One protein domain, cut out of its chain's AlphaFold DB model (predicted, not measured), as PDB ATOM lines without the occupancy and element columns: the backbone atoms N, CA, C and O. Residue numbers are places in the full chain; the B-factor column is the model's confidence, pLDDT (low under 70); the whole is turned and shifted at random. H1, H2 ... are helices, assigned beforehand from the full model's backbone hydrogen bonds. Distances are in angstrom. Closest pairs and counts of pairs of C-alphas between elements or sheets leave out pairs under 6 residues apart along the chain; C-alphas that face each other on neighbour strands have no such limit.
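This is residues 9 to 60 of the 71 residues of the protein "4-hydroxy-3-methylbut-2-enyl diphosphate reductase" of Pseudomonas sp. TTU2014-080ASC (UniProt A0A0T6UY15). Three helices make an open zigzag: H2, the longest, is the middle stroke, with H1 folded back from its first end and H3 from its last, each making a V with it. The printed part has 52 residues, with three named helices in the order H1, H2, H3 and no named strand: all helix. It is loose, with a radius of gyration of the C-alphas of 12.9 A and spans of 36 by 25 by 18 A.

H1, residues 9 to 20, touches H2, residues 25 to 40, with residues 15 to 19 alone, opposite ways at a steep tilt of 46 degrees; the closest C-alphas, of Leu 15 and Glu 25, are 6.4 A apart. H3, residues 46 to 58, is close to H2 but not clearly touching, opposite ways at a steep tilt of 40 degrees; the closest C-alphas, of Ser 40 and Leu 49, are 7.5 A apart. H1 and H3 are apart. In H1, H2 and H3 every O i to N i+4 pair is within hydrogen-bond range.

H1 begins at C-alpha 9 (-5.986, -44.166, 31.320) and is 16.6 A long. H2 is 22.3 A long. H3 is 18.1 A long and ends at C-alpha 58 (-8.894, -44.846, 53.799).

The farthest C-alphas, of Met 20 and Ala 47, are 35.9 A apart. Residues 54 to 60 stand free. Both links are tight, the printed part has no cut, and no printed residue is under 70 in pLDDT.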
ATOM      1  N   GLN A   9      -6.130 -43.637  32.681       94.06
ATOM      2  CA  GLN A   9      -5.986 -44.166  31.320       94.06
ATOM      3  C   GLN A   9      -4.625 -44.837  31.092       94.06
ATOM      4  O   GLN A   9      -4.568 -45.870  30.427       94.06
ATOM      5  N   GLU A  10      -3.537 -44.280  31.627       96.62
ATOM      6  CA  GLU A  10      -2.205 -44.903  31.566       96.62
ATOM      7  C   GLU A  10      -2.164 -46.235  32.330       96.62
ATOM      8  O   GLU A  10      -1.608 -47.226  31.846       96.62
ATOM      9  N   LEU A  11      -2.810 -46.293  33.501       95.38
ATOM     10  CA  LEU A  11      -2.907 -47.516  34.297       95.38
ATOM     11  C   LEU A  11      -3.693 -48.607  33.555       95.38
ATOM     12  O   LEU A  11      -3.208 -49.730  33.418       95.38
ATOM     13  N   GLU A  12      -4.864 -48.274  33.008       95.94
ATOM     14  CA  GLU A  12      -5.683 -49.203  32.216       95.94
ATOM     15  C   GLU A  12      -4.931 -49.722  30.977       95.94
ATOM     16  O   GLU A  12      -5.011 -50.904  30.640       95.94
ATOM     17  N   GLN A  13      -4.167 -48.862  30.294       97.19
ATOM     18  CA  GLN A  13      -3.323 -49.271  29.167       97.19
ATOM     19  C   GLN A  13      -2.212 -50.233  29.597       97.19
ATOM     20  O   GLN A  13      -1.995 -51.247  28.931       97.19
ATOM     21  N   SER A  14      -1.554 -49.952  30.719       97.19
ATOM     22  CA  SER A  14      -0.484 -50.791  31.262       97.19
ATOM     23  C   SER A  14      -0.994 -52.174  31.676       97.19
ATOM     24  O   SER A  14      -0.362 -53.182  31.362       97.19
ATOM     25  N   LEU A  15      -2.169 -52.244  32.308       96.88
ATOM     26  CA  LEU A  15      -2.800 -53.512  32.683       96.88
ATOM     27  C   LEU A  15      -3.219 -54.328  31.455       96.88
ATOM     28  O   LEU A  15      -2.939 -55.525  31.398       96.88
ATOM     29  N   ARG A  16      -3.788 -53.690  30.421       97.31
ATOM     30  CA  ARG A  16      -4.061 -54.363  29.138       97.31
ATOM     31  C   ARG A  16      -2.783 -54.919  28.506       97.31
ATOM     32  O   ARG A  16      -2.778 -56.049  28.022       97.31
ATOM     33  N   ALA A  17      -1.692 -54.154  28.522       97.25
ATOM     34  CA  ALA A  17      -0.402 -54.607  28.005       97.25
ATOM     35  C   ALA A  17       0.170 -55.793  28.797       97.25
ATOM     36  O   ALA A  17       0.739 -56.704  28.196       97.25
ATOM     37  N   ALA A  18      -0.010 -55.806  30.118       97.00
ATOM     38  CA  ALA A  18       0.399 -56.908  30.982       97.00
ATOM     39  C   ALA A  18      -0.423 -58.182  30.713       97.00
ATOM     40  O   ALA A  18       0.152 -59.256  30.533       97.00
ATOM     41  N   GLN A  19      -1.747 -58.057  30.580       96.31
ATOM     42  CA  GLN A  19      -2.627 -59.176  30.225       96.31
ATOM     43  C   GLN A  19      -2.263 -59.784  28.860       96.31
ATOM     44  O   GLN A  19      -2.212 -61.005  28.729       96.31
ATOM     45  N   MET A  20      -1.939 -58.960  27.854       97.12
ATOM     46  CA  MET A  20      -1.471 -59.448  26.543       97.12
ATOM     47  C   MET A  20      -0.152 -60.234  26.625       97.12
ATOM     48  O   MET A  20       0.122 -61.060  25.759       97.12
ATOM     49  N   GLN A  21       0.652 -60.001  27.665       96.44
ATOM     50  CA  GLN A  21       1.878 -60.752  27.954       96.44
ATOM     51  C   GLN A  21       1.629 -61.985  28.841       96.44
ATOM     52  O   GLN A  21       2.576 -62.689  29.186       96.44
ATOM     53  N   GLY A  22       0.373 -62.263  29.211       96.69
ATOM     54  CA  GLY A  22       0.001 -63.375  30.085       96.69
ATOM     55  C   GLY A  22       0.293 -63.131  31.568       96.69
ATOM     56  O   GLY A  22       0.328 -64.086  32.342       96.69
ATOM     57  N   LEU A  23       0.525 -61.879  31.970       96.75
ATOM     58  CA  LEU A  23       0.704 -61.522  33.374       96.75
ATOM     59  C   LEU A  23      -0.652 -61.466  34.080       96.75
ATOM     60  O   LEU A  23      -1.623 -60.932  33.542       96.75
ATOM     61  N   ASP A  24      -0.692 -61.986  35.306       96.38
ATOM     62  CA  ASP A  24      -1.846 -61.832  36.188       96.38
ATOM     63  C   ASP A  24      -2.093 -60.347  36.492       96.38
ATOM     64  O   ASP A  24      -1.162 -59.592  36.787       96.38
ATOM     65  N   GLU A  25      -3.354 -59.926  36.429       91.81
ATOM     66  CA  GLU A  25      -3.735 -58.523  36.591       91.81
ATOM     67  C   GLU A  25      -3.433 -58.002  38.001       91.81
ATOM     68  O   GLU A  25      -2.907 -56.898  38.151       91.81
ATOM     69  N   GLY A  26      -3.687 -58.809  39.036       93.06
ATOM     70  CA  GLY A  26      -3.380 -58.448  40.419       93.06
ATOM     71  C   GLY A  26      -1.875 -58.314  40.655       93.06
ATOM     72  O   GLY A  26      -1.420 -57.377  41.318       93.06
ATOM     73  N   MET A  27      -1.083 -59.213  40.067       95.69
ATOM     74  CA  MET A  27       0.378 -59.137  40.086       95.69
ATOM     75  C   MET A  27       0.892 -57.884  39.367       95.69
ATOM     76  O   MET A  27       1.742 -57.174  39.910       95.69
ATOM     77  N   ALA A  28       0.364 -57.586  38.178       97.00
ATOM     78  CA  ALA A  28       0.736 -56.409  37.402       97.00
ATOM     79  C   ALA A  28       0.391 -55.111  38.147       97.00
ATOM     80  O   ALA A  28       1.237 -54.224  38.261       97.00
ATOM     81  N   LEU A  29      -0.807 -55.025  38.733       96.31
ATOM     82  CA  LEU A  29      -1.231 -53.874  39.528       96.31
ATOM     83  C   LEU A  29      -0.306 -53.645  40.728       96.31
ATOM     84  O   LEU A  29       0.123 -52.518  40.982       96.31
ATOM     85  N   ARG A  30       0.058 -54.716  41.443       95.88
ATOM     86  CA  ARG A  30       0.986 -54.629  42.576       95.88
ATOM     87  C   ARG A  30       2.372 -54.149  42.147       95.88
ATOM     88  O   ARG A  30       2.968 -53.336  42.848       95.88
ATOM     89  N   ALA A  31       2.879 -54.623  41.010       97.06
ATOM     90  CA  ALA A  31       4.163 -54.182  40.471       97.06
ATOM     91  C   ALA A  31       4.139 -52.698  40.065       97.06
ATOM     92  O   ALA A  31       5.068 -51.959  40.395       97.06
ATOM     93  N   LEU A  32       3.061 -52.246  39.417       96.50
ATOM     94  CA  LEU A  32       2.872 -50.845  39.031       96.50
ATOM     95  C   LEU A  32       2.803 -49.921  40.254       96.50
ATOM     96  O   LEU A  32       3.450 -48.874  40.261       96.50
ATOM     97  N   LEU A  33       2.091 -50.326  41.312       94.88
ATOM     98  CA  LEU A  33       2.048 -49.577  42.569       94.88
ATOM     99  C   LEU A  33       3.442 -49.457  43.201       94.88
ATOM    100  O   LEU A  33       3.842 -48.358  43.580       94.88
ATOM    101  N   SER A  34       4.205 -50.553  43.273       95.00
ATOM    102  CA  SER A  34       5.579 -50.524  43.793       95.00
ATOM    103  C   SER A  34       6.468 -49.561  43.003       95.00
ATOM    104  O   SER A  34       7.133 -48.716  43.598       95.00
ATOM    105  N   ALA A  35       6.421 -49.621  41.668       95.81
ATOM    106  CA  ALA A  35       7.196 -48.729  40.805       95.81
ATOM    107  C   ALA A  35       6.811 -47.247  40.992       95.81
ATOM    108  O   ALA A  35       7.680 -46.373  41.032       95.81
ATOM    109  N   ALA A  36       5.519 -46.948  41.160       93.50
ATOM    110  CA  ALA A  36       5.040 -45.591  41.420       93.50
ATOM    111  C   ALA A  36       5.519 -45.047  42.779       93.50
ATOM    112  O   ALA A  36       5.914 -43.882  42.878       93.50
ATOM    113  N   VAL A  37       5.524 -45.887  43.819       92.94
ATOM    114  CA  VAL A  37       6.024 -45.536  45.159       92.94
ATOM    115  C   VAL A  37       7.534 -45.295  45.137       92.94
ATOM    116  O   VAL A  37       8.004 -44.298  45.687       92.94
ATOM    117  N   GLU A  38       8.296 -46.153  44.455       93.94
ATOM    118  CA  GLU A  38       9.742 -45.978  44.279       93.94
ATOM    119  C   GLU A  38      10.076 -44.673  43.551       93.94
ATOM    120  O   GLU A  38      10.945 -43.922  43.999       93.94
ATOM    121  N   CYS A  39       9.345 -44.356  42.478       93.12
ATOM    122  CA  CYS A  39       9.499 -43.096  41.750       93.12
ATOM    123  C   CYS A  39       9.161 -41.887  42.641       93.12
ATOM    124  O   CYS A  39       9.908 -40.907  42.689       93.12
ATOM    125  N   SER A  40       8.083 -41.978  43.423       90.38
ATOM    126  CA  SER A  40       7.614 -40.893  44.298       90.38
ATOM    127  C   SER A  40       8.616 -40.524  45.395       90.38
ATOM    128  O   SER A  40       8.708 -39.351  45.765       90.38
ATOM    129  N   LYS A  41       9.433 -41.477  45.863       89.12
ATOM    130  CA  LYS A  41      10.519 -41.229  46.829       89.12
ATOM    131  C   LYS A  41      11.561 -40.216  46.321       89.12
ATOM    132  O   LYS A  41      12.257 -39.604  47.122       89.12
ATOM    133  N   THR A  42      11.677 -40.004  45.009       90.81
ATOM    134  CA  THR A  42      12.581 -38.976  44.449       90.81
ATOM    135  C   THR A  42      12.065 -37.546  44.639       90.81
ATOM    136  O   THR A  42      12.827 -36.590  44.507       90.81
ATOM    137  N   HIS A  43      10.782 -37.396  44.979       89.31
ATOM    138  CA  HIS A  43      10.098 -36.112  45.103       89.31
ATOM    139  C   HIS A  43       9.564 -35.832  46.512       89.31
ATOM    140  O   HIS A  43       9.189 -34.693  46.792       89.31
ATOM    141  N   ARG A  44       9.474 -36.849  47.378       87.25
ATOM    142  CA  ARG A  44       8.870 -36.758  48.714       87.25
ATOM    143  C   ARG A  44       9.586 -37.642  49.723       87.25
ATOM    144  O   ARG A  44      10.092 -38.711  49.384       87.25
ATOM    145  N   GLU A  45       9.535 -37.219  50.981       92.56
ATOM    146  CA  GLU A  45       9.966 -38.035  52.107       92.56
ATOM    147  C   GLU A  45       9.061 -39.258  52.282       92.56
ATOM    148  O   GLU A  45       7.854 -39.229  52.025       92.56
ATOM    149  N   ILE A  46       9.647 -40.355  52.761       89.50
ATOM    150  CA  ILE A  46       8.943 -41.638  52.877       89.50
ATOM    151  C   ILE A  46       7.756 -41.577  53.853       89.50
ATOM    152  O   ILE A  46       6.751 -42.251  53.640       89.50
ATOM    153  N   ALA A  47       7.856 -40.761  54.907       91.50
ATOM    154  CA  ALA A  47       6.804 -40.603  55.909       91.50
ATOM    155  C   ALA A  47       5.568 -39.885  55.341       91.50
ATOM    156  O   ALA A  47       4.434 -40.292  55.609       91.50
ATOM    157  N   ASP A  48       5.787 -38.867  54.508       91.75
ATOM    158  CA  ASP A  48       4.713 -38.130  53.843       91.75
ATOM    159  C   ASP A  48       4.026 -39.013  52.801       91.75
ATOM    160  O   ASP A  48       2.799 -39.093  52.770       91.75
ATOM    161  N   LEU A  49       4.812 -39.755  52.012       92.06
ATOM    162  CA  LEU A  49       4.289 -40.704  51.030       92.06
ATOM    163  C   LEU A  49       3.457 -41.812  51.690       92.06
ATOM    164  O   LEU A  49       2.384 -42.154  51.202       92.06
ATOM    165  N   ALA A  50       3.914 -42.357  52.819       92.50
ATOM    166  CA  ALA A  50       3.159 -43.360  53.567       92.50
ATOM    167  C   ALA A  50       1.828 -42.803  54.098       92.50
ATOM    168  O   ALA A  50       0.800 -43.476  54.013       92.50
ATOM    169  N   SER A  51       1.839 -41.570  54.610       93.56
ATOM    170  CA  SER A  51       0.634 -40.890  55.100       93.56
ATOM    171  C   SER A  51      -0.356 -40.610  53.967       93.56
ATOM    172  O   SER A  51      -1.556 -40.820  54.127       93.56
ATOM    173  N   GLU A  52       0.143 -40.197  52.802       91.56
ATOM    174  CA  GLU A  52      -0.653 -39.963  51.597       91.56
ATOM    175  C   GLU A  52      -1.291 -41.254  51.070       91.56
ATOM    176  O   GLU A  52      -2.500 -41.289  50.846       91.56
ATOM    177  N   LEU A  53      -0.522 -42.341  50.950       92.12
ATOM    178  CA  LEU A  53      -1.049 -43.650  50.552       92.12
ATOM    179  C   LEU A  53      -2.107 -44.154  51.535       92.12
ATOM    180  O   LEU A  53      -3.127 -44.702  51.119       92.12
ATOM    181  N   ARG A  54      -1.880 -43.953  52.838       92.25
ATOM    182  CA  ARG A  54      -2.853 -44.314  53.867       92.25
ATOM    183  C   ARG A  54      -4.141 -43.515  53.708       92.25
ATOM    184  O   ARG A  54      -5.212 -44.110  53.708       92.25
ATOM    185  N   PHE A  55      -4.032 -42.204  53.513       90.56
ATOM    186  CA  PHE A  55      -5.177 -41.338  53.262       90.56
ATOM    187  C   PHE A  55      -5.949 -41.774  52.009       90.56
ATOM    188  O   PHE A  55      -7.167 -41.891  52.065       90.56
ATOM    189  N   MET A  56      -5.262 -42.066  50.901       89.69
ATOM    190  CA  MET A  56      -5.904 -42.553  49.675       89.69
ATOM    191  C   MET A  56      -6.638 -43.877  49.898       89.69
ATOM    192  O   MET A  56      -7.764 -44.023  49.440       89.69
ATOM    193  N   ALA A  57      -6.027 -44.819  50.622       89.44
ATOM    194  CA  ALA A  57      -6.641 -46.107  50.933       89.44
ATOM    195  C   ALA A  57      -7.865 -45.966  51.853       89.44
ATOM    196  O   ALA A  57      -8.885 -46.604  51.614       89.44
ATOM    197  N   ASP A  58      -7.785 -45.108  52.873       91.06
ATOM    198  CA  ASP A  58      -8.894 -44.846  53.799       91.06
ATOM    199  C   ASP A  58     -10.056 -44.087  53.121       91.06
ATOM    200  O   ASP A  58     -11.186 -44.146  53.601       91.06
ATOM    201  N   ASN A  59      -9.795 -43.393  52.005       85.62
ATOM    202  CA  ASN A  59     -10.783 -42.647  51.213       85.62
ATOM    203  C   ASN A  59     -11.045 -43.286  49.838       85.62
ATOM    204  O   ASN A  59     -11.501 -42.607  48.908       85.62
ATOM    205  N   LEU A  60     -10.735 -44.576  49.687       81.06
ATOM    206  CA  LEU A  60     -11.091 -45.352  48.508       81.06
ATOM    207  C   LEU A  60     -12.604 -45.623  48.564       81.06
ATOM    208  O   LEU A  60     -13.049 -46.658  49.042       81.06
TER     209      LEU A  60